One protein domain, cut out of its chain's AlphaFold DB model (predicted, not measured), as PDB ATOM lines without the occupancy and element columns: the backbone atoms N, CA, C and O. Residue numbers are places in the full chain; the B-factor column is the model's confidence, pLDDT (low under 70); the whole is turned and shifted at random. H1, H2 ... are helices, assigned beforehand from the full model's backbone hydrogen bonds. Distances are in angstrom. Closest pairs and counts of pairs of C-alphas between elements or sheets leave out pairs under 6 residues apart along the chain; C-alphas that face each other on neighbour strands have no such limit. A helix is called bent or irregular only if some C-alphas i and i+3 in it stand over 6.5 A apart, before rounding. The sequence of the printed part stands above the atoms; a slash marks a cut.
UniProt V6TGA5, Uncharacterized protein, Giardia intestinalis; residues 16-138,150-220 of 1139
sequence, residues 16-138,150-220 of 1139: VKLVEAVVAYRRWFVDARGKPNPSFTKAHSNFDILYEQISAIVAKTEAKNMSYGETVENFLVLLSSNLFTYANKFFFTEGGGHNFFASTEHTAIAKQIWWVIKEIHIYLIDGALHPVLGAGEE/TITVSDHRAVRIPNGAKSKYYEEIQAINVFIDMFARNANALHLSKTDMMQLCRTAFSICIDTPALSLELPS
ATOM      1  N   VAL A  16     132.268 239.429 164.740       75.75
ATOM      2  CA  VAL A  16     132.026 238.658 165.972       75.75
ATOM      3  C   VAL A  16     131.642 237.229 165.604       75.75
ATOM      4  O   VAL A  16     132.291 236.299 166.075       75.75
ATOM      5  N   LYS A  17     130.693 237.050 164.674       79.69
ATOM      6  CA  LYS A  17     130.309 235.729 164.139       79.69
ATOM      7  C   LYS A  17     131.517 234.976 163.566       79.69
ATOM      8  O   LYS A  17     131.654 233.776 163.796       79.69
ATOM      9  N   LEU A  18     132.416 235.678 162.867       79.75
ATOM     10  CA  LEU A  18     133.679 235.119 162.377       79.75
ATOM     11  C   LEU A  18     134.584 234.661 163.532       79.75
ATOM     12  O   LEU A  18     135.000 233.505 163.545       79.75
ATOM     13  N   VAL A  19     134.872 235.525 164.514       78.56
ATOM     14  CA  VAL A  19     135.714 235.184 165.680       78.56
ATOM     15  C   VAL A  19     135.137 233.996 166.460       78.56
ATOM     16  O   VAL A  19     135.871 233.062 166.784       78.56
ATOM     17  N   GLU A  20     133.831 233.992 166.725       77.31
ATOM     18  CA  GLU A  20     133.152 232.900 167.426       77.31
ATOM     19  C   GLU A  20     133.240 231.582 166.653       77.31
ATOM     20  O   GLU A  20     133.590 230.558 167.244       77.31
ATOM     21  N   ALA A  21     133.007 231.597 165.337       81.44
ATOM     22  CA  ALA A  21     133.117 230.412 164.493       81.44
ATOM     23  C   ALA A  21     134.564 229.893 164.399       81.44
ATOM     24  O   ALA A  21     134.786 228.686 164.516       81.44
ATOM     25  N   VAL A  22     135.561 230.782 164.285       81.38
ATOM     26  CA  VAL A  22     136.989 230.413 164.286       81.38
ATOM     27  C   VAL A  22     137.361 229.745 165.609       81.38
ATOM     28  O   VAL A  22     137.951 228.665 165.618       81.38
ATOM     29  N   VAL A  23     136.970 230.338 166.741       80.44
ATOM     30  CA  VAL A  23     137.239 229.779 168.072       80.44
ATOM     31  C   VAL A  23     136.480 228.464 168.290       80.44
ATOM     32  O   VAL A  23     137.043 227.530 168.862       80.44
ATOM     33  N   ALA A  24     135.237 228.345 167.821       77.38
ATOM     34  CA  ALA A  24     134.436 227.126 167.934       77.38
ATOM     35  C   ALA A  24     134.976 225.974 167.068       77.38
ATOM     36  O   ALA A  24     134.929 224.820 167.497       77.38
ATOM     37  N   TYR A  25     135.520 226.268 165.884       83.69
ATOM     38  CA  TYR A  25     136.171 225.289 165.010       83.69
ATOM     39  C   TYR A  25     137.565 224.901 165.538       83.69
ATOM     40  O   TYR A  25     137.859 223.716 165.674       83.69
ATOM     41  N   ARG A  26     138.382 225.863 165.998       81.38
ATOM     42  CA  ARG A  26     139.661 225.596 166.694       81.38
ATOM     43  C   ARG A  26     139.470 224.694 167.928       81.38
ATOM     44  O   ARG A  26     140.259 223.779 168.147       81.38
ATOM     45  N   ARG A  27     138.401 224.905 168.709       73.94
ATOM     46  CA  ARG A  27     137.998 224.079 169.876       73.94
ATOM     47  C   ARG A  27     137.463 222.678 169.526       73.94
ATOM     48  O   ARG A  27     137.048 221.945 170.424       73.94
ATOM     49  N   TRP A  28     137.444 222.293 168.251       73.19
ATOM     50  CA  TRP A  28     137.229 220.901 167.856       73.19
ATOM     51  C   TRP A  28     138.543 220.104 167.882       73.19
ATOM     52  O   TRP A  28     138.601 219.010 168.439       73.19
ATOM     53  N   PHE A  29     139.641 220.697 167.403       72.19
ATOM     54  CA  PHE A  29     140.970 220.076 167.457       72.19
ATOM     55  C   PHE A  29     141.490 219.882 168.897       72.19
ATOM     56  O   PHE A  29     142.369 219.052 169.117       72.19
ATOM     57  N   VAL A  30     140.949 220.622 169.882       66.06
ATOM     58  CA  VAL A  30     141.310 220.516 171.308       66.06
ATOM     59  C   VAL A  30     140.105 220.754 172.229       66.06
ATOM     60  O   VAL A  30     139.465 221.804 172.169       66.06
ATOM     61  N   ASP A  31     139.835 219.806 173.127       56.19
ATOM     62  CA  ASP A  31     138.845 219.886 174.201       56.19
ATOM     63  C   ASP A  31     139.292 220.797 175.364       56.19
ATOM     64  O   ASP A  31     140.409 221.314 175.415       56.19
ATOM     65  N   ALA A  32     138.419 220.969 176.359       44.59
ATOM     66  CA  ALA A  32     138.694 221.787 177.545       44.59
ATOM     67  C   ALA A  32     139.774 221.211 178.498       44.59
ATOM     68  O   ALA A  32     139.997 221.775 179.568       44.59
ATOM     69  N   ARG A  33     140.420 220.089 178.149       49.22
ATOM     70  CA  ARG A  33     141.472 219.404 178.917       49.22
ATOM     71  C   ARG A  33     142.747 219.144 178.098       49.22
ATOM     72  O   ARG A  33     143.658 218.497 178.611       49.22
ATOM     73  N   GLY A  34     142.831 219.637 176.860       53.41
ATOM     74  CA  GLY A  34     144.006 219.484 175.994       53.41
ATOM     75  C   GLY A  34     144.018 218.243 175.090       53.41
ATOM     76  O   GLY A  34     145.066 217.943 174.525       53.41
ATOM     77  N   LYS A  35     142.904 217.513 174.946       56.09
ATOM     78  CA  LYS A  35     142.789 216.298 174.113       56.09
ATOM     79  C   LYS A  35     141.963 216.540 172.836       56.09
ATOM     80  O   LYS A  35     141.065 217.373 172.876       56.09
ATOM     81  N   PRO A  36     142.184 215.810 171.727       58.38
ATOM     82  CA  PRO A  36     141.303 215.857 170.550       58.38
ATOM     83  C   PRO A  36     139.820 215.593 170.883       58.38
ATOM     84  O   PRO A  36     139.522 214.728 171.708       58.38
ATOM     85  N   ASN A  37     138.884 216.313 170.247       57.81
ATOM     86  CA  ASN A  37     137.449 216.255 170.567       57.81
ATOM     87  C   ASN A  37     136.610 215.724 169.375       57.81
ATOM     88  O   ASN A  37     136.352 216.467 168.434       57.81
ATOM     89  N   PRO A  38     136.133 214.465 169.383       52.69
ATOM     90  CA  PRO A  38     135.843 213.715 168.150       52.69
ATOM     91  C   PRO A  38     134.475 213.960 167.467       52.69
ATOM     92  O   PRO A  38     134.076 213.178 166.610       52.69
ATOM     93  N   SER A  39     133.705 215.000 167.809       68.00
ATOM     94  CA  SER A  39     132.331 215.161 167.269       68.00
ATOM     95  C   SER A  39     132.282 215.809 165.870       68.00
ATOM     96  O   SER A  39     132.093 217.018 165.742       68.00
ATOM     97  N   PHE A  40     132.451 215.013 164.806       69.00
ATOM     98  CA  PHE A  40     132.513 215.476 163.403       69.00
ATOM     99  C   PHE A  40     131.332 216.360 162.964       69.00
ATOM    100  O   PHE A  40     131.535 217.411 162.356       69.00
ATOM    101  N   THR A  41     130.095 216.000 163.320       73.00
ATOM    102  CA  THR A  41     128.892 216.785 162.969       73.00
ATOM    103  C   THR A  41     128.950 218.223 163.490       73.00
ATOM    104  O   THR A  41     128.499 219.144 162.810       73.00
ATOM    105  N   LYS A  42     129.567 218.430 164.660       72.44
ATOM    106  CA  LYS A  42     129.776 219.748 165.267       72.44
ATOM    107  C   LYS A  42     130.936 220.516 164.624       72.44
ATOM    108  O   LYS A  42     130.884 221.741 164.556       72.44
ATOM    109  N   ALA A  43     131.958 219.821 164.116       71.88
ATOM    110  CA  ALA A  43     132.992 220.444 163.285       71.88
ATOM    111  C   ALA A  43     132.380 221.014 162.000       71.88
ATOM    112  O   ALA A  43     132.636 222.166 161.658       71.88
ATOM    113  N   HIS A  44     131.525 220.230 161.332       78.25
ATOM    114  CA  HIS A  44     130.878 220.624 160.082       78.25
ATOM    115  C   HIS A  44     129.989 221.862 160.264       78.25
ATOM    116  O   HIS A  44     130.199 222.853 159.575       78.25
ATOM    117  N   SER A  45     129.103 221.872 161.270       78.00
ATOM    118  CA  SER A  45     128.238 223.032 161.542       78.00
ATOM    119  C   SER A  45     129.009 224.306 161.910       78.00
ATOM    120  O   SER A  45     128.559 225.410 161.612       78.00
ATOM    121  N   ASN A  46     130.173 224.175 162.559       80.50
ATOM    122  CA  ASN A  46     131.045 225.317 162.849       80.50
ATOM    123  C   ASN A  46     131.766 225.800 161.578       80.50
ATOM    124  O   ASN A  46     131.942 227.004 161.387       80.50
ATOM    125  N   PHE A  47     132.151 224.873 160.693       84.62
ATOM    126  CA  PHE A  47     132.749 225.192 159.402       84.62
ATOM    127  C   PHE A  47     131.767 225.872 158.443       84.62
ATOM    128  O   PHE A  47     132.177 226.784 157.738       84.62
ATOM    129  N   ASP A  48     130.484 225.505 158.431       83.88
ATOM    130  CA  ASP A  48     129.487 226.151 157.563       83.88
ATOM    131  C   ASP A  48     129.396 227.669 157.819       83.88
ATOM    132  O   ASP A  48     129.286 228.461 156.881       83.88
ATOM    133  N   ILE A  49     129.530 228.092 159.083       83.12
ATOM    134  CA  ILE A  49     129.558 229.510 159.478       83.12
ATOM    135  C   ILE A  49     130.866 230.188 159.032       83.12
ATOM    136  O   ILE A  49     130.843 231.328 158.564       83.12
ATOM    137  N   LEU A  50     132.005 229.491 159.134       85.06
ATOM    138  CA  LEU A  50     133.283 229.978 158.599       85.06
ATOM    139  C   LEU A  50     133.231 230.146 157.082       85.06
ATOM    140  O   LEU A  50     133.614 231.192 156.570       85.06
ATOM    141  N   TYR A  51     132.729 229.137 156.373       88.06
ATOM    142  CA  TYR A  51     132.579 229.132 154.925       88.06
ATOM    143  C   TYR A  51     131.702 230.298 154.456       88.06
ATOM    144  O   TYR A  51     132.087 231.016 153.532       88.06
ATOM    145  N   GLU A  52     130.560 230.527 155.113       86.56
ATOM    146  CA  GLU A  52     129.654 231.646 154.835       86.56
ATOM    147  C   GLU A  52     130.365 233.005 154.984       86.56
ATOM    148  O   GLU A  52     130.353 233.808 154.048       86.56
ATOM    149  N   GLN A  53     131.028 233.258 156.120       85.88
ATOM    150  CA  GLN A  53     131.685 234.545 156.374       85.88
ATOM    151  C   GLN A  53     132.941 234.753 155.512       85.88
ATOM    152  O   GLN A  53     133.106 235.831 154.945       85.88
ATOM    153  N   ILE A  54     133.796 233.738 155.341       87.75
ATOM    154  CA  ILE A  54     134.991 233.815 154.478       87.75
ATOM    155  C   ILE A  54     134.578 234.087 153.024       87.75
ATOM    156  O   ILE A  54     135.102 235.016 152.408       87.75
ATOM    157  N   SER A  55     133.587 233.357 152.496       86.62
ATOM    158  CA  SER A  55     133.081 233.572 151.129       86.62
ATOM    159  C   SER A  55     132.508 234.979 150.944       86.62
ATOM    160  O   SER A  55     132.738 235.611 149.913       86.62
ATOM    161  N   ALA A  56     131.786 235.499 151.943       84.44
ATOM    162  CA  ALA A  56     131.234 236.851 151.913       84.44
ATOM    163  C   ALA A  56     132.322 237.937 151.951       84.44
ATOM    164  O   ALA A  56     132.190 238.952 151.265       84.44
ATOM    165  N   ILE A  57     133.402 237.727 152.712       81.56
ATOM    166  CA  ILE A  57     134.557 238.634 152.766       81.56
ATOM    167  C   ILE A  57     135.263 238.679 151.406       81.56
ATOM    168  O   ILE A  57     135.433 239.766 150.851       81.56
ATOM    169  N   VAL A  58     135.618 237.523 150.829       85.31
ATOM    170  CA  VAL A  58     136.294 237.461 149.519       85.31
ATOM    171  C   VAL A  58     135.420 238.099 148.433       85.31
ATOM    172  O   VAL A  58     135.845 239.065 147.800       85.31
ATOM    173  N   ALA A  59     134.160 237.672 148.299       83.06
ATOM    174  CA  ALA A  59     133.253 238.169 147.259       83.06
ATOM    175  C   ALA A  59     132.954 239.681 147.359       83.06
ATOM    176  O   ALA A  59     132.612 240.311 146.353       83.06
ATOM    177  N   LYS A  60     133.068 240.282 148.553       81.88
ATOM    178  CA  LYS A  60     132.931 241.737 148.758       81.88
ATOM    179  C   LYS A  60     134.227 242.499 148.516       81.88
ATOM    180  O   LYS A  60     134.157 243.616 148.009       81.88
ATOM    181  N   THR A  61     135.374 241.887 148.792       81.06
ATOM    182  CA  THR A  61     136.697 242.431 148.447       81.06
ATOM    183  C   THR A  61     136.860 242.515 146.929       81.06
ATOM    184  O   THR A  61     137.163 243.579 146.395       81.06
ATOM    185  N   GLU A  62     136.558 241.429 146.211       80.50
ATOM    186  CA  GLU A  62     136.595 241.378 144.743       80.50
ATOM    187  C   GLU A  62     135.614 242.368 144.101       80.50
ATOM    188  O   GLU A  62     135.939 243.038 143.121       80.50
ATOM    189  N   ALA A  63     134.422 242.519 144.689       79.44
ATOM    190  CA  ALA A  63     133.435 243.510 144.267       79.44
ATOM    191  C   ALA A  63     133.786 244.961 144.668       79.44
ATOM    192  O   ALA A  63     132.994 245.857 144.389       79.44
ATOM    193  N   LYS A  64     134.934 245.201 145.325       78.44
ATOM    194  CA  LYS A  64     135.369 246.501 145.880       78.44
ATOM    195  C   LYS A  64     134.380 247.135 146.880       78.44
ATOM    196  O   LYS A  64     134.440 248.332 147.139       78.44
ATOM    197  N   ASN A  65     133.500 246.323 147.468       73.50
ATOM    198  CA  ASN A  65     132.527 246.716 148.495       73.50
ATOM    199  C   ASN A  65     133.129 246.742 149.914       73.50
ATOM    200  O   ASN A  65     132.444 247.120 150.861       73.50
ATOM    201  N   MET A  66     134.377 246.298 150.067       75.56
ATOM    202  CA  MET A  66     135.168 246.374 151.293       75.56
ATOM    203  C   MET A  66     136.623 246.663 150.905       75.56
ATOM    204  O   MET A  66     137.071 246.225 149.841       75.56
ATOM    205  N   SER A  67     137.358 247.419 151.721       74.44
ATOM    206  CA  SER A  67     138.753 247.748 151.424       74.44
ATOM    207  C   SER A  67     139.691 246.566 151.694       74.44
ATOM    208  O   SER A  67     139.425 245.675 152.506       74.44
ATOM    209  N   TYR A  68     140.837 246.557 151.013       69.75
ATOM    210  CA  TYR A  68     141.829 245.494 151.169       69.75
ATOM    211  C   TYR A  68     142.419 245.453 152.594       69.75
ATOM    212  O   TYR A  68     142.611 244.367 153.139       69.75
ATOM    213  N   GLY A  69     142.611 246.610 153.241       66.31
ATOM    214  CA  GLY A  69     143.031 246.683 154.648       66.31
ATOM    215  C   GLY A  69     142.031 246.015 155.601       66.31
ATOM    216  O   GLY A  69     142.418 245.159 156.395       66.31
ATOM    217  N   GLU A  70     140.731 246.299 155.451       69.00
ATOM    218  CA  GLU A  70     139.661 245.610 156.197       69.00
ATOM    219  C   GLU A  70     139.643 244.096 155.914       69.00
ATOM    220  O   GLU A  70     139.297 243.296 156.782       69.00
ATOM    221  N   THR A  71     140.044 243.673 154.712       76.75
ATOM    222  CA  THR A  71     140.121 242.252 154.334       76.75
ATOM    223  C   THR A  71     141.227 241.534 155.102       76.75
ATOM    224  O   THR A  71     140.982 240.496 155.721       76.75
ATOM    225  N   VAL A  72     142.425 242.124 155.132       72.56
ATOM    226  CA  VAL A  72     143.558 241.628 155.929       72.56
ATOM    227  C   VAL A  72     143.207 241.629 157.422       72.56
ATOM    228  O   VAL A  72     143.449 240.639 158.111       72.56
ATOM    229  N   GLU A  73     142.555 242.680 157.924       71.25
ATOM    230  CA  GLU A  73     142.104 242.772 159.318       71.25
ATOM    231  C   GLU A  73     141.106 241.682 159.736       71.25
ATOM    232  O   GLU A  73     141.149 241.209 160.878       71.25
ATOM    233  N   ASN A  74     140.205 241.272 158.841       77.25
ATOM    234  CA  ASN A  74     139.274 240.182 159.123       77.25
ATOM    235  C   ASN A  74     139.976 238.813 159.089       77.25
ATOM    236  O   ASN A  74     139.718 237.984 159.961       77.25
ATOM    237  N   PHE A  75     140.906 238.574 158.158       81.75
ATOM    238  CA  PHE A  75     141.621 237.292 158.085       81.75
ATOM    239  C   PHE A  75     142.764 237.141 159.103       81.75
ATOM    240  O   PHE A  75     143.087 236.013 159.479       81.75
ATOM    241  N   LEU A  76     143.292 238.232 159.667       73.19
ATOM    242  CA  LEU A  76     144.210 238.198 160.818       73.19
ATOM    243  C   LEU A  76     143.627 237.472 162.045       73.19
ATOM    244  O   LEU A  76     144.386 236.921 162.846       73.19
ATOM    245  N   VAL A  77     142.293 237.395 162.166       76.69
ATOM    246  CA  VAL A  77     141.605 236.582 163.184       76.69
ATOM    247  C   VAL A  77     142.074 235.124 163.133       76.69
ATOM    248  O   VAL A  77     142.337 234.534 164.180       76.69
ATOM    249  N   LEU A  78     142.245 234.555 161.935       78.69
ATOM    250  CA  LEU A  78     142.640 233.157 161.758       78.69
ATOM    251  C   LEU A  78     144.071 232.911 162.255       78.69
ATOM    252  O   LEU A  78     144.263 231.996 163.055       78.69
ATOM    253  N   LEU A  79     145.036 233.778 161.916       74.88
ATOM    254  CA  LEU A  79     146.403 233.688 162.460       74.88
ATOM    255  C   LEU A  79     146.433 233.879 163.983       74.88
ATOM    256  O   LEU A  79     147.109 233.139 164.689       74.88
ATOM    257  N   SER A  80     145.647 234.817 164.524       75.75
ATOM    258  CA  SER A  80     145.553 235.036 165.980       75.75
ATOM    259  C   SER A  80     144.893 233.885 166.754       75.75
ATOM    260  O   SER A  80     144.947 233.845 167.981       75.75
ATOM    261  N   SER A  81     144.246 232.952 166.048       76.38
ATOM    262  CA  SER A  81     143.517 231.837 166.653       76.38
ATOM    263  C   SER A  81     144.345 230.559 166.803       76.38
ATOM    264  O   SER A  81     143.871 229.619 167.445       76.38
ATOM    265  N   ASN A  82     145.555 230.517 166.241       80.38
ATOM    266  CA  ASN A  82     146.430 229.342 166.148       80.38
ATOM    267  C   ASN A  82     145.776 228.125 165.446       80.38
ATOM    268  O   ASN A  82     146.084 226.970 165.765       80.38
ATOM    269  N   LEU A  83     144.814 228.363 164.544       84.19
ATOM    270  CA  LEU A  83     144.012 227.317 163.902       84.19
ATOM    271  C   LEU A  83     144.883 226.280 163.181       84.19
ATOM    272  O   LEU A  83     144.628 225.083 163.316       84.19
ATOM    273  N   PHE A  84     145.908 226.716 162.448       85.94
ATOM    274  CA  PHE A  84     146.722 225.830 161.620       85.94
ATOM    275  C   PHE A  84     147.692 225.004 162.472       85.94
ATOM    276  O   PHE A  84     147.837 223.804 162.237       85.94
ATOM    277  N   THR A  85     148.263 225.576 163.539       83.94
ATOM    278  CA  THR A  85     149.054 224.825 164.529       83.94
ATOM    279  C   THR A  85     148.226 223.744 165.222       83.94
ATOM    280  O   THR A  85     148.731 222.644 165.453       83.94
ATOM    281  N   TYR A  86     146.961 224.015 165.562       79.81
ATOM    282  CA  TYR A  86     146.104 223.012 166.204       79.81
ATOM    283  C   TYR A  86     145.561 221.962 165.231       79.81
ATOM    284  O   TYR A  86     145.534 220.788 165.602       79.81
ATOM    285  N   ALA A  87     145.225 222.339 163.994       79.12
ATOM    286  CA  ALA A  87     144.913 221.382 162.936       79.12
ATOM    287  C   ALA A  87     146.104 220.440 162.693       79.12
ATOM    288  O   ALA A  87     145.944 219.223 162.747       79.12
ATOM    289  N   ASN A  88     147.320 220.976 162.548       77.19
ATOM    290  CA  ASN A  88     148.526 220.156 162.435       77.19
ATOM    291  C   ASN A  88     148.730 219.253 163.650       77.19
ATOM    292  O   ASN A  88     148.984 218.068 163.473       77.19
ATOM    293  N   LYS A  89     148.593 219.753 164.884       77.31
ATOM    294  CA  LYS A  89     148.750 218.900 166.074       77.31
ATOM    295  C   LYS A  89     147.774 217.722 166.043       77.31
ATOM    296  O   LYS A  89     148.225 216.584 166.101       77.31
ATOM    297  N   PHE A  90     146.487 217.982 165.815       75.38
ATOM    298  CA  PHE A  90     145.466 216.947 165.627       75.38
ATOM    299  C   PHE A  90     145.843 215.904 164.558       75.38
ATOM    300  O   PHE A  90     145.615 214.713 164.747       75.38
ATOM    301  N   PHE A  91     146.471 216.339 163.467       71.62
ATOM    302  CA  PHE A  91     146.881 215.489 162.352       71.62
ATOM    303  C   PHE A  91     148.267 214.813 162.494       71.62
ATOM    304  O   PHE A  91     148.571 213.919 161.702       71.62
ATOM    305  N   PHE A  92     149.102 215.200 163.470       66.31
ATOM    306  CA  PHE A  92     150.504 214.749 163.578       66.31
ATOM    307  C   PHE A  92     150.966 214.256 164.965       66.31
ATOM    308  O   PHE A  92     151.996 213.586 165.029       66.31
ATOM    309  N   THR A  93     150.293 214.557 166.087       54.69
ATOM    310  CA  THR A  93     150.881 214.302 167.430       54.69
ATOM    311  C   THR A  93     150.860 212.848 167.919       54.69
ATOM    312  O   THR A  93     151.391 212.582 168.995       54.69
ATOM    313  N   GLU A  94     150.317 211.893 167.160       45.69
ATOM    314  CA  GLU A  94     150.263 210.470 167.548       45.69
ATOM    315  C   GLU A  94     151.241 209.580 166.760       45.69
ATOM    316  O   GLU A  94     150.856 208.634 166.078       45.69
ATOM    317  N   GLY A  95     152.540 209.867 166.881       40.16
ATOM    318  CA  GLY A  95     153.625 208.882 166.716       40.16
ATOM    319  C   GLY A  95     153.903 208.307 165.316       40.16
ATOM    320  O   GLY A  95     154.925 207.647 165.146       40.16
ATOM    321  N   GLY A  96     153.062 208.557 164.310       39.03
ATOM    322  CA  GLY A  96     153.270 208.065 162.949       39.03
ATOM    323  C   GLY A  96     152.448 208.818 161.906       39.03
ATOM    324  O   GLY A  96     151.250 209.033 162.072       39.03
ATOM    325  N   GLY A  97     153.078 209.176 160.782       44.22
ATOM    326  CA  GLY A  97     152.469 209.939 159.681       44.22
ATOM    327  C   GLY A  97     151.442 209.173 158.831       44.22
ATOM    328  O   GLY A  97     151.306 209.465 157.647       44.22
ATOM    329  N   HIS A  98     150.758 208.180 159.405       44.72
ATOM    330  CA  HIS A  98     149.825 207.285 158.711       44.72
ATOM    331  C   HIS A  98     148.344 207.580 159.014       44.72
ATOM    332  O   HIS A  98     147.480 207.206 158.224       44.72
ATOM    333  N   ASN A  99     148.031 208.284 160.108       51.41
ATOM    334  CA  ASN A  99     146.646 208.439 160.581       51.41
ATOM    335  C   ASN A  99     145.838 209.554 159.890       51.41
ATOM    336  O   ASN A  99     144.637 209.663 160.128       51.41
ATOM    337  N   PHE A 100     146.444 210.364 159.016       53.31
ATOM    338  CA  PHE A 100     145.788 211.551 158.446       53.31
ATOM    339  C   PHE A 100     144.478 211.242 157.687       53.31
ATOM    340  O   PHE A 100     143.552 212.050 157.692       53.31
ATOM    341  N   PHE A 101     144.372 210.055 157.080       60.09
ATOM    342  CA  PHE A 101     143.173 209.579 156.374       60.09
ATOM    343  C   PHE A 101     142.522 208.361 157.052       60.09
ATOM    344  O   PHE A 101     141.847 207.574 156.394       60.09
ATOM    345  N   ALA A 102     142.707 208.198 158.369       59.12
ATOM    346  CA  ALA A 102     142.181 207.057 159.126       59.12
ATOM    347  C   ALA A 102     140.640 206.954 159.125       59.12
ATOM    348  O   ALA A 102     140.098 205.878 159.374       59.12
ATOM    349  N   SER A 103     139.918 208.039 158.820       69.38
ATOM    350  CA  SER A 103     138.488 207.981 158.499       69.38
ATOM    351  C   SER A 103     138.081 209.029 157.459       69.38
ATOM    352  O   SER A 103     138.757 210.039 157.257       69.38
ATOM    353  N   THR A 104     136.920 208.817 156.836       72.00
ATOM    354  CA  THR A 104     136.275 209.763 155.907       72.00
ATOM    355  C   THR A 104     136.028 211.144 156.522       72.00
ATOM    356  O   THR A 104     136.042 212.147 155.807       72.00
ATOM    357  N   GLU A 105     135.844 211.213 157.840       73.31
ATOM    358  CA  GLU A 105     135.662 212.451 158.603       73.31
ATOM    359  C   GLU A 105     136.954 213.282 158.651       73.31
ATOM    360  O   GLU A 105     136.919 214.490 158.410       73.31
ATOM    361  N   HIS A 106     138.108 212.630 158.855       74.88
ATOM    362  CA  HIS A 106     139.424 213.273 158.767       74.88
ATOM    363  C   HIS A 106     139.675 213.800 157.346       74.88
ATOM    364  O   HIS A 106     140.065 214.955 157.178       74.88
ATOM    365  N   THR A 107     139.348 213.009 156.316       76.88
ATOM    366  CA  THR A 107     139.427 213.423 154.903       76.88
ATOM    367  C   THR A 107     138.583 214.669 154.613       76.88
ATOM    368  O   THR A 107     139.029 215.569 153.900       76.88
ATOM    369  N   ALA A 108     137.367 214.743 155.162       77.31
ATOM    370  CA  ALA A 108     136.488 215.899 155.006       77.31
ATOM    371  C   ALA A 108     137.048 217.151 155.705       77.31
ATOM    372  O   ALA A 108     137.086 218.215 155.090       77.31
ATOM    373  N   ILE A 109     137.543 217.031 156.942       79.69
ATOM    374  CA  ILE A 109     138.132 218.160 157.686       79.69
ATOM    375  C   ILE A 109     139.450 218.626 157.050       79.69
ATOM    376  O   ILE A 109     139.701 219.825 156.955       79.69
ATOM    377  N   ALA A 110     140.257 217.716 156.503       79.06
ATOM    378  CA  ALA A 110     141.433 218.084 155.724       79.06
ATOM    379  C   ALA A 110     141.067 218.901 154.471       79.06
ATOM    380  O   ALA A 110     141.710 219.910 154.185       79.06
ATOM    381  N   LYS A 111     140.004 218.515 153.748       84.12
ATOM    382  CA  LYS A 111     139.491 219.289 152.604       84.12
ATOM    383  C   LYS A 111     138.901 220.645 153.027       84.12
ATOM    384  O   LYS A 111     139.036 221.607 152.277       84.12
ATOM    385  N   GLN A 112     138.322 220.753 154.227       86.81
ATOM    386  CA  GLN A 112     137.881 222.028 154.815       86.81
ATOM    387  C   GLN A 112     139.061 222.968 155.129       86.81
ATOM    388  O   GLN A 112     139.045 224.122 154.706       86.81
ATOM    389  N   ILE A 113     140.106 222.480 155.810       86.31
ATOM    390  CA  ILE A 113     141.321 223.265 156.105       86.31
ATOM    391  C   ILE A 113     142.043 223.670 154.812       86.31
ATOM    392  O   ILE A 113     142.443 224.827 154.676       86.31
ATOM    393  N   TRP A 114     142.146 222.763 153.832       87.56
ATOM    394  CA  TRP A 114     142.692 223.090 152.514       87.56
ATOM    395  C   TRP A 114     141.894 224.198 151.815       87.56
ATOM    396  O   TRP A 114     142.500 225.141 151.311       87.56
ATOM    397  N   TRP A 115     140.555 224.141 151.830       90.06
ATOM    398  CA  TRP A 115     139.724 225.207 151.262       90.06
ATOM    399  C   TRP A 115     140.009 226.566 151.912       90.06
ATOM    400  O   TRP A 115     140.213 227.538 151.192       90.06
ATOM    401  N   VAL A 116     140.118 226.632 153.247       87.06
ATOM    402  CA  VAL A 116     140.479 227.886 153.936       87.06
ATOM    403  C   VAL A 116     141.811 228.416 153.407       87.06
ATOM    404  O   VAL A 116     141.854 229.539 152.919       87.06
ATOM    405  N   ILE A 117     142.878 227.608 153.441       87.25
ATOM    406  CA  ILE A 117     144.222 228.009 152.983       87.25
ATOM    407  C   ILE A 117     144.180 228.506 151.528       87.25
ATOM    408  O   ILE A 117     144.675 229.596 151.229       87.25
ATOM    409  N   LYS A 118     143.551 227.732 150.638       87.31
ATOM    410  CA  LYS A 118     143.394 228.034 149.211       87.31
ATOM    411  C   LYS A 118     142.807 229.427 148.974       87.31
ATOM    412  O   LYS A 118     143.421 230.205 148.248       87.31
ATOM    413  N   GLU A 119     141.675 229.758 149.597       86.56
ATOM    414  CA  GLU A 119     140.971 231.020 149.320       86.56
ATOM    415  C   GLU A 119     141.656 232.260 149.928       86.56
ATOM    416  O   GLU A 119     141.517 233.354 149.382       86.56
ATOM    417  N   ILE A 120     142.399 232.129 151.043       85.19
ATOM    418  CA  ILE A 120     142.849 233.310 151.817       85.19
ATOM    419  C   ILE A 120     144.366 233.488 151.983       85.19
ATOM    420  O   ILE A 120     144.777 234.512 152.534       85.19
ATOM    421  N   HIS A 121     145.207 232.544 151.535       83.12
ATOM    422  CA  HIS A 121     146.662 232.550 151.786       83.12
ATOM    423  C   HIS A 121     147.352 233.904 151.538       83.12
ATOM    424  O   HIS A 121     148.159 234.326 152.363       83.12
ATOM    425  N   ILE A 122     146.995 234.621 150.467       83.75
ATOM    426  CA  ILE A 122     147.562 235.941 150.136       83.75
ATOM    427  C   ILE A 122     147.330 236.953 151.272       83.75
ATOM    428  O   ILE A 122     148.268 237.614 151.713       83.75
ATOM    429  N   TYR A 123     146.105 237.043 151.799       83.44
ATOM    430  CA  TYR A 123     145.767 237.974 152.880       83.44
ATOM    431  C   TYR A 123     146.419 237.585 154.216       83.44
ATOM    432  O   TYR A 123     146.754 238.463 155.010       83.44
ATOM    433  N   LEU A 124     146.640 236.284 154.460       78.94
ATOM    434  CA  LEU A 124     147.391 235.812 155.630       78.94
ATOM    435  C   LEU A 124     148.872 236.198 155.535       78.94
ATOM    436  O   LEU A 124     149.434 236.665 156.521       78.94
ATOM    437  N   ILE A 125     149.493 236.051 154.359       76.81
ATOM    438  CA  ILE A 125     150.882 236.465 154.112       76.81
ATOM    439  C   ILE A 125     151.044 237.974 154.339       76.81
ATOM    440  O   ILE A 125     151.925 238.390 155.092       76.81
ATOM    441  N   ASP A 126     150.189 238.795 153.722       74.88
ATOM    442  CA  ASP A 126     150.262 240.254 153.856       74.88
ATOM    443  C   ASP A 126     149.947 240.728 155.290       74.88
ATOM    444  O   ASP A 126     150.586 241.659 155.780       74.88
ATOM    445  N   GLY A 127     149.060 240.038 156.020       72.06
ATOM    446  CA  GLY A 127     148.845 240.267 157.454       72.06
ATOM    447  C   GLY A 127     150.044 239.872 158.329       72.06
ATOM    448  O   GLY A 127     150.426 240.620 159.229       72.06
ATOM    449  N   ALA A 128     150.673 238.726 158.052       73.56
ATOM    450  CA  ALA A 128     151.832 238.229 158.796       73.56
ATOM    451  C   ALA A 128     153.096 239.079 158.586       73.56
ATOM    452  O   ALA A 128     153.917 239.188 159.499       73.56
ATOM    453  N   LEU A 129     153.248 239.698 157.411       72.12
ATOM    454  CA  LEU A 129     154.371 240.576 157.066       72.12
ATOM    455  C   LEU A 129     154.101 242.067 157.323       72.12
ATOM    456  O   LEU A 129     154.947 242.896 156.995       72.12
ATOM    457  N   HIS A 130     152.965 242.434 157.914       72.88
ATOM    458  CA  HIS A 130     152.641 243.829 158.209       72.88
ATOM    459  C   HIS A 130     153.476 244.370 159.392       72.88
ATOM    460  O   HIS A 130     153.492 243.721 160.437       72.88
ATOM    461  N   PRO A 131     154.106 245.562 159.341       59.72
ATOM    462  CA  PRO A 131     155.052 246.006 160.374       59.72
ATOM    463  C   PRO A 131     154.407 246.150 161.751       59.72
ATOM    464  O   PRO A 131     154.914 245.632 162.737       59.72
ATOM    465  N   VAL A 132     153.241 246.797 161.796       60.72
ATOM    466  CA  VAL A 132     152.509 247.102 163.038       60.72
ATOM    467  C   VAL A 132     151.867 245.856 163.660       60.72
ATOM    468  O   VAL A 132     151.553 245.846 164.846       60.72
ATOM    469  N   LEU A 133     151.637 244.804 162.866       61.09
ATOM    470  CA  LEU A 133     150.814 243.660 163.279       61.09
ATOM    471  C   LEU A 133     151.624 242.362 163.381       61.09
ATOM    472  O   LEU A 133     151.335 241.562 164.264       61.09
ATOM    473  N   GLY A 134     152.655 242.177 162.559       55.31
ATOM    474  CA  GLY A 134     153.581 241.049 162.615       55.31
ATOM    475  C   GLY A 134     154.724 241.224 163.620       55.31
ATOM    476  O   GLY A 134     155.128 240.234 164.222       55.31
ATOM    477  N   ALA A 135     155.238 242.439 163.850       54.44
ATOM    478  CA  ALA A 135     156.368 242.637 164.765       54.44
ATOM    479  C   ALA A 135     156.011 242.276 166.223       54.44
ATOM    480  O   ALA A 135     154.937 242.622 166.723       54.44
ATOM    481  N   GLY A 136     156.924 241.579 166.906       48.69
ATOM    482  CA  GLY A 136     156.813 241.270 168.332       48.69
ATOM    483  C   GLY A 136     157.394 242.384 169.207       48.69
ATOM    484  O   GLY A 136     158.592 242.621 169.135       48.69
ATOM    485  N   GLU A 137     156.526 243.024 169.997       41.50
ATOM    486  CA  GLU A 137     156.698 243.898 171.189       41.50
ATOM    487  C   GLU A 137     157.834 244.948 171.307       41.50
ATOM    488  O   GLU A 137     157.714 245.844 172.145       41.50
ATOM    489  N   GLU A 138     158.875 244.966 170.474       38.38
ATOM    490  CA  GLU A 138     159.917 246.002 170.513       38.38
ATOM    491  C   GLU A 138     159.440 247.325 169.882       38.38
ATOM    492  O   GLU A 138     159.719 247.662 168.733       38.38
ATOM    493  N   THR A 150     142.904 254.500 153.926       36.88
ATOM    494  CA  THR A 150     142.566 253.610 152.806       36.88
ATOM    495  C   THR A 150     143.839 253.022 152.195       36.88
ATOM    496  O   THR A 150     144.304 253.493 151.158       36.88
ATOM    497  N   ILE A 151     144.423 252.025 152.861       38.56
ATOM    498  CA  ILE A 151     145.643 251.349 152.401       38.56
ATOM    499  C   ILE A 151     145.322 250.499 151.161       38.56
ATOM    500  O   ILE A 151     144.401 249.675 151.176       38.56
ATOM    501  N   THR A 152     146.070 250.695 150.074       39.25
ATOM    502  CA  THR A 152     145.907 249.931 148.827       39.25
ATOM    503  C   THR A 152     146.804 248.688 148.794       39.25
ATOM    504  O   THR A 152     147.743 248.541 149.579       39.25
ATOM    505  N   VAL A 153     146.545 247.783 147.842       38.53
ATOM    506  CA  VAL A 153     147.344 246.557 147.624       38.53
ATOM    507  C   VAL A 153     148.827 246.872 147.361       38.53
ATOM    508  O   VAL A 153     149.706 246.104 147.748       38.53
ATOM    509  N   SER A 154     149.119 248.009 146.722       37.88
ATOM    510  CA  SER A 154     150.481 248.512 146.500       37.88
ATOM    511  C   SER A 154     151.174 248.935 147.797       37.88
ATOM    512  O   SER A 154     152.348 248.622 147.993       37.88
ATOM    513  N   ASP A 155     150.452 249.604 148.695       35.66
ATOM    514  CA  ASP A 155     151.030 250.207 149.900       35.66
ATOM    515  C   ASP A 155     151.419 249.131 150.925       35.66
ATOM    516  O   ASP A 155     152.534 249.147 151.448       35.66
ATOM    517  N   HIS A 156     150.557 248.126 151.134       46.41
ATOM    518  CA  HIS A 156     150.877 246.973 151.988       46.41
ATOM    519  C   HIS A 156     152.120 246.206 151.512       46.41
ATOM    520  O   HIS A 156     152.880 245.708 152.339       46.41
ATOM    521  N   ARG A 157     152.362 246.132 150.196       43.16
ATOM    522  CA  ARG A 157     153.536 245.447 149.626       43.16
ATOM    523  C   ARG A 157     154.829 246.246 149.770       43.16
ATOM    524  O   ARG A 157     155.885 245.639 149.930       43.16
ATOM    525  N   ALA A 158     154.755 247.576 149.719       41.06
ATOM    526  CA  ALA A 158     155.915 248.455 149.850       41.06
ATOM    527  C   ALA A 158     156.456 248.535 151.289       41.06
ATOM    528  O   ALA A 158     157.643 248.793 151.483       41.06
ATOM    529  N   VAL A 159     155.605 248.297 152.294       51.19
ATOM    530  CA  VAL A 159     155.950 248.422 153.718       51.19
ATOM    531  C   VAL A 159     155.827 247.070 154.436       51.19
ATOM    532  O   VAL A 159     155.152 246.963 155.452       51.19
ATOM    533  N   ARG A 160     156.458 246.010 153.912       63.06
ATOM    534  CA  ARG A 160     156.523 244.682 154.564       63.06
ATOM    535  C   ARG A 160     157.726 244.564 155.515       63.06
ATOM    536  O   ARG A 160     158.765 245.181 155.296       63.06
ATOM    537  N   ILE A 161     157.617 243.719 156.545       62.72
ATOM    538  CA  ILE A 161     158.747 243.306 157.398       62.72
ATOM    539  C   ILE A 161     159.783 242.569 156.518       62.72
ATOM    540  O   ILE A 161     159.418 241.589 155.867       62.72
ATOM    541  N   PRO A 162     161.073 242.969 156.510       61.38
ATOM    542  CA  PRO A 162     162.086 242.384 155.622       61.38
ATOM    543  C   PRO A 162     162.538 240.968 156.021       61.38
ATOM    544  O   PRO A 162     163.158 240.277 155.221       61.38
ATOM    545  N   ASN A 163     162.240 240.529 157.248       69.69
ATOM    546  CA  ASN A 163     162.453 239.161 157.717       69.69
ATOM    547  C   ASN A 163     161.227 238.702 158.526       69.69
ATOM    548  O   ASN A 163     161.074 239.027 159.704       69.69
ATOM    549  N   GLY A 164     160.357 237.944 157.866       66.69
ATOM    550  CA  GLY A 164     159.121 237.374 158.391       66.69
ATOM    551  C   GLY A 164     159.316 236.264 159.422       66.69
ATOM    552  O   GLY A 164     158.376 235.994 160.162       66.69
ATOM    553  N   ALA A 165     160.520 235.697 159.576       70.88
ATOM    554  CA  ALA A 165     160.817 234.794 160.692       70.88
ATOM    555  C   ALA A 165     160.839 235.520 162.055       70.88
ATOM    556  O   ALA A 165     160.784 234.876 163.099       70.88
ATOM    557  N   LYS A 166     160.865 236.865 162.058       68.50
ATOM    558  CA  LYS A 166     160.600 237.705 163.241       68.50
ATOM    559  C   LYS A 166     159.110 238.036 163.447       68.50
ATOM    560  O   LYS A 166     158.785 238.801 164.352       68.50
ATOM    561  N   SER A 167     158.205 237.519 162.611       75.88
ATOM    562  CA  SER A 167     156.767 237.744 162.772       75.88
ATOM    563  C   SER A 167     156.202 236.883 163.898       75.88
ATOM    564  O   SER A 167     156.412 235.672 163.931       75.88
ATOM    565  N   LYS A 168     155.380 237.474 164.767       77.38
ATOM    566  CA  LYS A 168     154.649 236.758 165.825       77.38
ATOM    567  C   LYS A 168     153.638 235.730 165.291       77.38
ATOM    568  O   LYS A 168     153.129 234.924 166.060       77.38
ATOM    569  N   TYR A 169     153.343 235.760 163.989       81.06
ATOM    570  CA  TYR A 169     152.487 234.788 163.301       81.06
ATOM    571  C   TYR A 169     153.278 233.725 162.516       81.06
ATOM    572  O   TYR A 169     152.671 232.905 161.829       81.06
ATOM    573  N   TYR A 170     154.614 233.720 162.591       81.62
ATOM    574  CA  TYR A 170     155.456 232.838 161.779       81.62
ATOM    575  C   TYR A 170     155.180 231.343 162.020       81.62
ATOM    576  O   TYR A 170     155.138 230.581 161.057       81.62
ATOM    577  N   GLU A 171     154.875 230.935 163.261       82.25
ATOM    578  CA  GLU A 171     154.475 229.553 163.587       82.25
ATOM    579  C   GLU A 171     153.231 229.092 162.802       82.25
ATOM    580  O   GLU A 171     153.189 227.960 162.325       82.25
ATOM    581  N   GLU A 172     152.238 229.966 162.593       83.88
ATOM    582  CA  GLU A 172     151.040 229.628 161.812       83.88
ATOM    583  C   GLU A 172     151.342 229.500 160.318       83.88
ATOM    584  O   GLU A 172     150.797 228.615 159.661       83.88
ATOM    585  N   ILE A 173     152.231 230.334 159.768       83.88
ATOM    586  CA  ILE A 173     152.627 230.224 158.356       83.88
ATOM    587  C   ILE A 173     153.492 228.969 158.130       83.88
ATOM    588  O   ILE A 173     153.302 228.261 157.139       83.88
ATOM    589  N   GLN A 174     154.369 228.622 159.079       83.88
ATOM    590  CA  GLN A 174     155.055 227.327 159.090       83.88
ATOM    591  C   GLN A 174     154.059 226.164 159.178       83.88
ATOM    592  O   GLN A 174     154.187 225.192 158.432       83.88
ATOM    593  N   ALA A 175     153.030 226.268 160.026       83.00
ATOM    594  CA  ALA A 175     151.990 225.253 160.126       83.00
ATOM    595  C   ALA A 175     151.215 225.089 158.805       83.00
ATOM    596  O   ALA A 175     151.001 223.957 158.370       83.00
ATOM    597  N   ILE A 176     150.878 226.182 158.112       86.00
ATOM    598  CA  ILE A 176     150.285 226.135 156.766       86.00
ATOM    599  C   ILE A 176     151.209 225.398 155.781       86.00
ATOM    600  O   ILE A 176     150.732 224.528 155.052       86.00
ATOM    601  N   ASN A 177     152.519 225.676 155.771       83.81
ATOM    602  CA  ASN A 177     153.452 225.007 154.852       83.81
ATOM    603  C   ASN A 177     153.576 223.494 155.141       83.81
ATOM    604  O   ASN A 177     153.521 222.670 154.228       83.81
ATOM    605  N   VAL A 178     153.650 223.107 156.420       83.25
ATOM    606  CA  VAL A 178     153.661 221.694 156.852       83.25
ATOM    607  C   VAL A 178     152.335 220.986 156.530       83.25
ATOM    608  O   VAL A 178     152.340 219.807 156.169       83.25
ATOM    609  N   PHE A 179     151.201 221.696 156.599       84.81
ATOM    610  CA  PHE A 179     149.907 221.163 156.166       84.81
ATOM    611  C   PHE A 179     149.896 220.901 154.652       84.81
ATOM    612  O   PHE A 179     149.540 219.808 154.216       84.81
ATOM    613  N   ILE A 180     150.333 221.885 153.858       85.50
ATOM    614  CA  ILE A 180     150.425 221.811 152.392       85.50
ATOM    615  C   ILE A 180     151.304 220.639 151.944       85.50
ATOM    616  O   ILE A 180     150.885 219.879 151.072       85.50
ATOM    617  N   ASP A 181     152.478 220.454 152.561       82.94
ATOM    618  CA  ASP A 181     153.386 219.338 152.272       82.94
ATOM    619  C   ASP A 181     152.665 217.986 152.374       82.94
ATOM    620  O   ASP A 181     152.571 217.218 151.417       82.94
ATOM    621  N   MET A 182     152.113 217.683 153.545       77.75
ATOM    622  CA  MET A 182     151.516 216.375 153.796       77.75
ATOM    623  C   MET A 182     150.174 216.192 153.059       77.75
ATOM    624  O   MET A 182     149.867 215.069 152.648       77.75
ATOM    625  N   PHE A 183     149.419 217.266 152.798       83.25
ATOM    626  CA  PHE A 183     148.222 217.209 151.955       83.25
ATOM    627  C   PHE A 183     148.611 216.861 150.507       83.25
ATOM    628  O   PHE A 183     147.978 216.006 149.882       83.25
ATOM    629  N   ALA A 184     149.724 217.417 150.008       81.00
ATOM    630  CA  ALA A 184     150.282 217.088 148.699       81.00
ATOM    631  C   ALA A 184     150.790 215.639 148.612       81.00
ATOM    632  O   ALA A 184     150.459 214.945 147.649       81.00
ATOM    633  N   ARG A 185     151.498 215.134 149.641       77.69
ATOM    634  CA  ARG A 185     151.958 213.723 149.721       77.69
ATOM    635  C   ARG A 185     150.834 212.699 149.522       77.69
ATOM    636  O   ARG A 185     151.107 211.569 149.129       77.69
ATOM    637  N   ASN A 186     149.587 213.079 149.797       75.88
ATOM    638  CA  ASN A 186     148.431 212.186 149.800       75.88
ATOM    639  C   ASN A 186     147.348 212.556 148.769       75.88
ATOM    640  O   ASN A 186     146.249 212.003 148.804       75.88
ATOM    641  N   ALA A 187     147.639 213.450 147.819       74.88
ATOM    642  CA  ALA A 187     146.674 213.920 146.821       74.88
ATOM    643  C   ALA A 187     145.998 212.794 146.006       74.88
ATOM    644  O   ALA A 187     144.828 212.912 145.633       74.88
ATOM    645  N   ASN A 188     146.704 211.678 145.801       67.81
ATOM    646  CA  ASN A 188     146.177 210.475 145.152       67.81
ATOM    647  C   ASN A 188     145.111 209.760 146.007       67.81
ATOM    648  O   ASN A 188     144.067 209.379 145.481       67.81
ATOM    649  N   ALA A 189     145.330 209.630 147.322       69.44
ATOM    650  CA  ALA A 189     144.365 209.050 148.266       69.44
ATOM    651  C   ALA A 189     143.168 209.985 148.534       69.44
ATOM    652  O   ALA A 189     142.053 209.539 148.787       69.44
ATOM    653  N   LEU A 190     143.386 211.297 148.418       69.25
ATOM    654  CA  LEU A 190     142.346 212.329 148.444       69.25
ATOM    655  C   LEU A 190     141.445 212.340 147.196       69.25
ATOM    656  O   LEU A 190     140.409 213.017 147.223       69.25
ATOM    657  N   HIS A 191     141.853 211.663 146.114       72.00
ATOM    658  CA  HIS A 191     141.301 211.799 144.762       72.00
ATOM    659  C   HIS A 191     141.163 213.273 144.328       72.00
ATOM    660  O   HIS A 191     140.096 213.706 143.891       72.00
ATOM    661  N   LEU A 192     142.227 214.069 144.502       78.06
ATOM    662  CA  LEU A 192     142.253 215.445 143.994       78.06
ATOM    663  C   LEU A 192     142.205 215.454 142.459       78.06
ATOM    664  O   LEU A 192     142.806 214.599 141.807       78.06
ATOM    665  N   SER A 193     141.524 216.440 141.871       79.00
ATOM    666  CA  SER A 193     141.624 216.672 140.428       79.00
ATOM    667  C   SER A 193     143.004 217.239 140.074       79.00
ATOM    668  O   SER A 193     143.638 217.889 140.908       79.00
ATOM    669  N   LYS A 194     143.463 217.076 138.824       73.88
ATOM    670  CA  LYS A 194     144.694 217.745 138.352       73.88
ATOM    671  C   LYS A 194     144.655 219.260 138.592       73.88
ATOM    672  O   LYS A 194     145.662 219.849 138.964       73.88
ATOM    673  N   THR A 195     143.481 219.875 138.437       76.62
ATOM    674  CA  THR A 195     143.236 221.295 138.723       76.62
ATOM    675  C   THR A 195     143.395 221.646 140.205       76.62
ATOM    676  O   THR A 195     144.011 222.665 140.513       76.62
ATOM    677  N   ASP A 196     142.936 220.796 141.132       79.06
ATOM    678  CA  ASP A 196     143.170 220.989 142.573       79.06
ATOM    679  C   ASP A 196     144.652 220.817 142.928       79.06
ATOM    680  O   ASP A 196     145.192 221.610 143.697       79.06
ATOM    681  N   MET A 197     145.324 219.813 142.348       79.94
ATOM    682  CA  MET A 197     146.760 219.587 142.540       79.94
ATOM    683  C   MET A 197     147.593 220.764 141.996       79.94
ATOM    684  O   MET A 197     148.500 221.249 142.673       79.94
ATOM    685  N   MET A 198     147.247 221.303 140.822       81.06
ATOM    686  CA  MET A 198     147.874 222.515 140.281       81.06
ATOM    687  C   MET A 198     147.635 223.745 141.161       81.06
ATOM    688  O   MET A 198     148.550 224.550 141.351       81.06
ATOM    689  N   GLN A 199     146.434 223.903 141.725       83.50
ATOM    690  CA  GLN A 199     146.151 225.010 142.638       83.50
ATOM    691  C   GLN A 199     146.919 224.870 143.961       83.50
ATOM    692  O   GLN A 199     147.463 225.858 144.446       83.50
ATOM    693  N   LEU A 200     147.051 223.649 144.488       83.69
ATOM    694  CA  LEU A 200     147.890 223.334 145.649       83.69
ATOM    695  C   LEU A 200     149.354 223.733 145.415       83.69
ATOM    696  O   LEU A 200     149.957 224.395 146.261       83.69
ATOM    697  N   CYS A 201     149.895 223.439 144.230       77.81
ATOM    698  CA  CYS A 201     151.246 223.850 143.847       77.81
ATOM    699  C   CYS A 201     151.394 225.376 143.693       77.81
ATOM    700  O   CYS A 201     152.388 225.941 144.149       77.81
ATOM    701  N   ARG A 202     150.402 226.064 143.107       81.19
ATOM    702  CA  ARG A 202     150.387 227.538 142.987       81.19
ATOM    703  C   ARG A 202     150.336 228.235 144.354       81.19
ATOM    704  O   ARG A 202     151.100 229.169 144.587       81.19
ATOM    705  N   THR A 203     149.501 227.761 145.277       82.50
ATOM    706  CA  THR A 203     149.436 228.282 146.654       82.50
ATOM    707  C   THR A 203     150.749 228.049 147.408       82.50
ATOM    708  O   THR A 203     151.255 228.972 148.045       82.50
ATOM    709  N   ALA A 204     151.350 226.862 147.286       80.06
ATOM    710  CA  ALA A 204     152.655 226.564 147.879       80.06
ATOM    711  C   ALA A 204     153.771 227.486 147.348       80.06
ATOM    712  O   ALA A 204     154.556 228.020 148.133       80.06
ATOM    713  N   PHE A 205     153.805 227.729 146.033       76.75
ATOM    714  CA  PHE A 205     154.738 228.663 145.393       76.75
ATOM    715  C   PHE A 205     154.581 230.101 145.917       76.75
ATOM    716  O   PHE A 205     155.575 230.746 146.255       76.75
ATOM    717  N   SER A 206     153.336 230.572 146.059       78.12
ATOM    718  CA  SER A 206     153.023 231.908 146.586       78.12
ATOM    719  C   SER A 206     153.540 232.118 148.020       78.12
ATOM    720  O   SER A 206     154.101 233.171 148.338       78.12
ATOM    721  N   ILE A 207     153.395 231.094 148.870       73.81
ATOM    722  CA  ILE A 207     153.846 231.109 150.270       73.81
ATOM    723  C   ILE A 207     155.376 231.034 150.373       73.81
ATOM    724  O   ILE A 207     155.963 231.780 151.151       73.81
ATOM    725  N   CYS A 208     156.022 230.145 149.611       68.50
ATOM    726  CA  CYS A 208     157.435 229.811 149.829       68.50
ATOM    727  C   CYS A 208     158.415 230.646 148.988       68.50
ATOM    728  O   CYS A 208     159.481 231.001 149.478       68.50
ATOM    729  N   ILE A 209     158.078 230.958 147.728       58.47
ATOM    730  CA  ILE A 209     159.050 231.462 146.735       58.47
ATOM    731  C   ILE A 209     158.750 232.898 146.302       58.47
ATOM    732  O   ILE A 209     159.657 233.726 146.268       58.47
ATOM    733  N   ASP A 210     157.487 233.246 146.030       60.91
ATOM    734  CA  ASP A 210     157.119 234.646 145.741       60.91
ATOM    735  C   ASP A 210     157.211 235.560 146.975       60.91
ATOM    736  O   ASP A 210     157.214 236.789 146.848       60.91
ATOM    737  N   THR A 211     157.319 234.965 148.166       66.94
ATOM    738  CA  THR A 211     157.429 235.670 149.444       66.94
ATOM    739  C   THR A 211     158.739 235.307 150.170       66.94
ATOM    740  O   THR A 211     158.703 234.752 151.270       66.94
ATOM    741  N   PRO A 212     159.921 235.650 149.614       61.78
ATOM    742  CA  PRO A 212     161.217 235.248 150.175       61.78
ATOM    743  C   PRO A 212     161.468 235.812 151.581       61.78
ATOM    744  O   PRO A 212     162.216 235.223 152.351       61.78
ATOM    745  N   ALA A 213     160.784 236.897 151.962       61.34
ATOM    746  CA  ALA A 213     160.811 237.436 153.321       61.34
ATOM    747  C   ALA A 213     160.350 236.426 154.392       61.34
ATOM    748  O   ALA A 213     160.727 236.581 155.548       61.34
ATOM    749  N   LEU A 214     159.549 235.408 154.048       66.56
ATOM    750  CA  LEU A 214     159.165 234.342 154.982       66.56
ATOM    751  C   LEU A 214     160.265 233.284 155.180       66.56
ATOM    752  O   LEU A 214     160.202 232.554 156.163       66.56
ATOM    753  N   SER A 215     161.259 233.199 154.287       66.62
ATOM    754  CA  SER A 215     162.367 232.231 154.351       66.62
ATOM    755  C   SER A 215     161.920 230.764 154.496       66.62
ATOM    756  O   SER A 215     162.492 230.005 155.279       66.62
ATOM    757  N   LEU A 216     160.881 230.362 153.754       67.62
ATOM    758  CA  LEU A 216     160.309 229.012 153.783       67.62
ATOM    759  C   LEU A 216     160.765 228.183 152.576       67.62
ATOM    760  O   LEU A 216     160.644 228.619 151.435       67.62
ATOM    761  N   GLU A 217     161.221 226.952 152.816       68.50
ATOM    762  CA  GLU A 217     161.473 225.988 151.740       68.50
ATOM    763  C   GLU A 217     160.169 225.527 151.070       68.50
ATOM    764  O   GLU A 217     159.152 225.297 151.734       68.50
ATOM    765  N   LEU A 218     160.229 225.308 149.752       71.81
ATOM    766  CA  LEU A 218     159.177 224.621 149.008       71.81
ATOM    767  C   LEU A 218     159.142 223.128 149.408       71.81
ATOM    768  O   LEU A 218     160.172 222.456 149.298       71.81
ATOM    769  N   PRO A 219     157.985 222.567 149.806       73.25
ATOM    770  CA  PRO A 219     157.894 221.158 150.171       73.25
ATOM    771  C   PRO A 219     158.277 220.195 149.041       73.25
ATOM    772  O   PRO A 219     157.798 220.312 147.914       73.25
ATOM    773  N   SER A 220     159.058 219.158 149.357       64.69
ATOM    774  CA  SER A 220     159.503 218.162 148.367       64.69
ATOM    775  C   SER A 220     158.364 217.334 147.751       64.69
ATOM    776  O   SER A 220     158.524 216.746 146.684       64.69
TER     777      SER A 220
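AT A GLANCE: This is residues 16 to 138 and 150 to 220 of the 1139 residues of an uncharacterized protein of Giardia intestinalis (UniProt V6TGA5). Five helices, H2, H1, H4, H8 and H9, each packed on the next, wrap round the long, kinked H5 in an open arc, while H3 packs on residues 120 to 128 of H5; short H6 and H7 sit beyond that end of H5. The seven larger helices form a bundle, a group of helices packed together, part aligned and part crossed. The printed part has 194 residues, with nine named helices, H1 to H9 in chain order, and no named strand; the class is all helix. It is compact, with a radius of gyration of the C-alphas of 16.5 A, and rounded, spanning 45 by 37 by 37 A.

HOW THE PARTS SIT: H5, residues 104 to 128, is the hub, touching five helices; it has a kink of 68 degrees near residue 122 and is irregular, with C-alphas 119 and 122 8.3 A apart. H3, residues 68 to 80, touches it at a steep tilt of 51 degrees, opposite ways, the closest C-alphas being those of Val 72 and Tyr 123, 5.2 A apart. H2, residues 40 to 62, touches H5 at Phe 40 and Glu 105, their closest C-alphas, 6.5 A apart. H1, residues 16 to 29, forms a hairpin with H2, the closest C-alphas being those of Tyr 25 and Asn 46, 5.6 A apart. H4, residues 83 to 92, touches H1 at a shallow tilt of 14 degrees, the same way, with the closest C-alphas, Arg 26 and Leu 83, 5.4 A apart. H8, residues 170 to 185, touches H4, with the closest C-alphas, Thr 85 and Ala 175, 5.3 A apart. H9, residues 194 to 208, forms a hairpin with H8 and touches H5 with Lys 118 and Thr 203 closest, their C-alphas 6.6 A apart. H6, residues 131 to 134, and H5 only just touch, only at the corner, with 3 pairs of C-alphas within 8 A. H7, residues 153 to 158, is close to but not clearly touching H3, at Tyr 68 and Val 153, their closest C-alphas, 6.6 A apart. Every O i to N i+4 pair is within hydrogen-bond range in H4, H8 and H9, against 8 of 10 in H1, 18 of 19 in H2, 6 of 9 in H3, 19 of 21 in H5 and 1 of 2 in H7; H6 is too short for one.

IN THESE COORDINATES: H5 measures 32.6 A, H2 32.2 A and H8 22.9 A from first to last C-alpha. H1 begins at C-alpha 16 (132.026, 238.658, 165.972), and H9 ends at C-alpha 208 (157.435, 229.811, 149.829).

THE WHOLE: Residues 139 to 149 are not printed, and C-alphas 138 and 150 are 25.9 A apart across this cut. The links H4 to H5 and H7 to H8 are long. Mean pLDDT of the printed part is 71.9, with 64 residues under 70, among them 92 to 103 and 150 to 164.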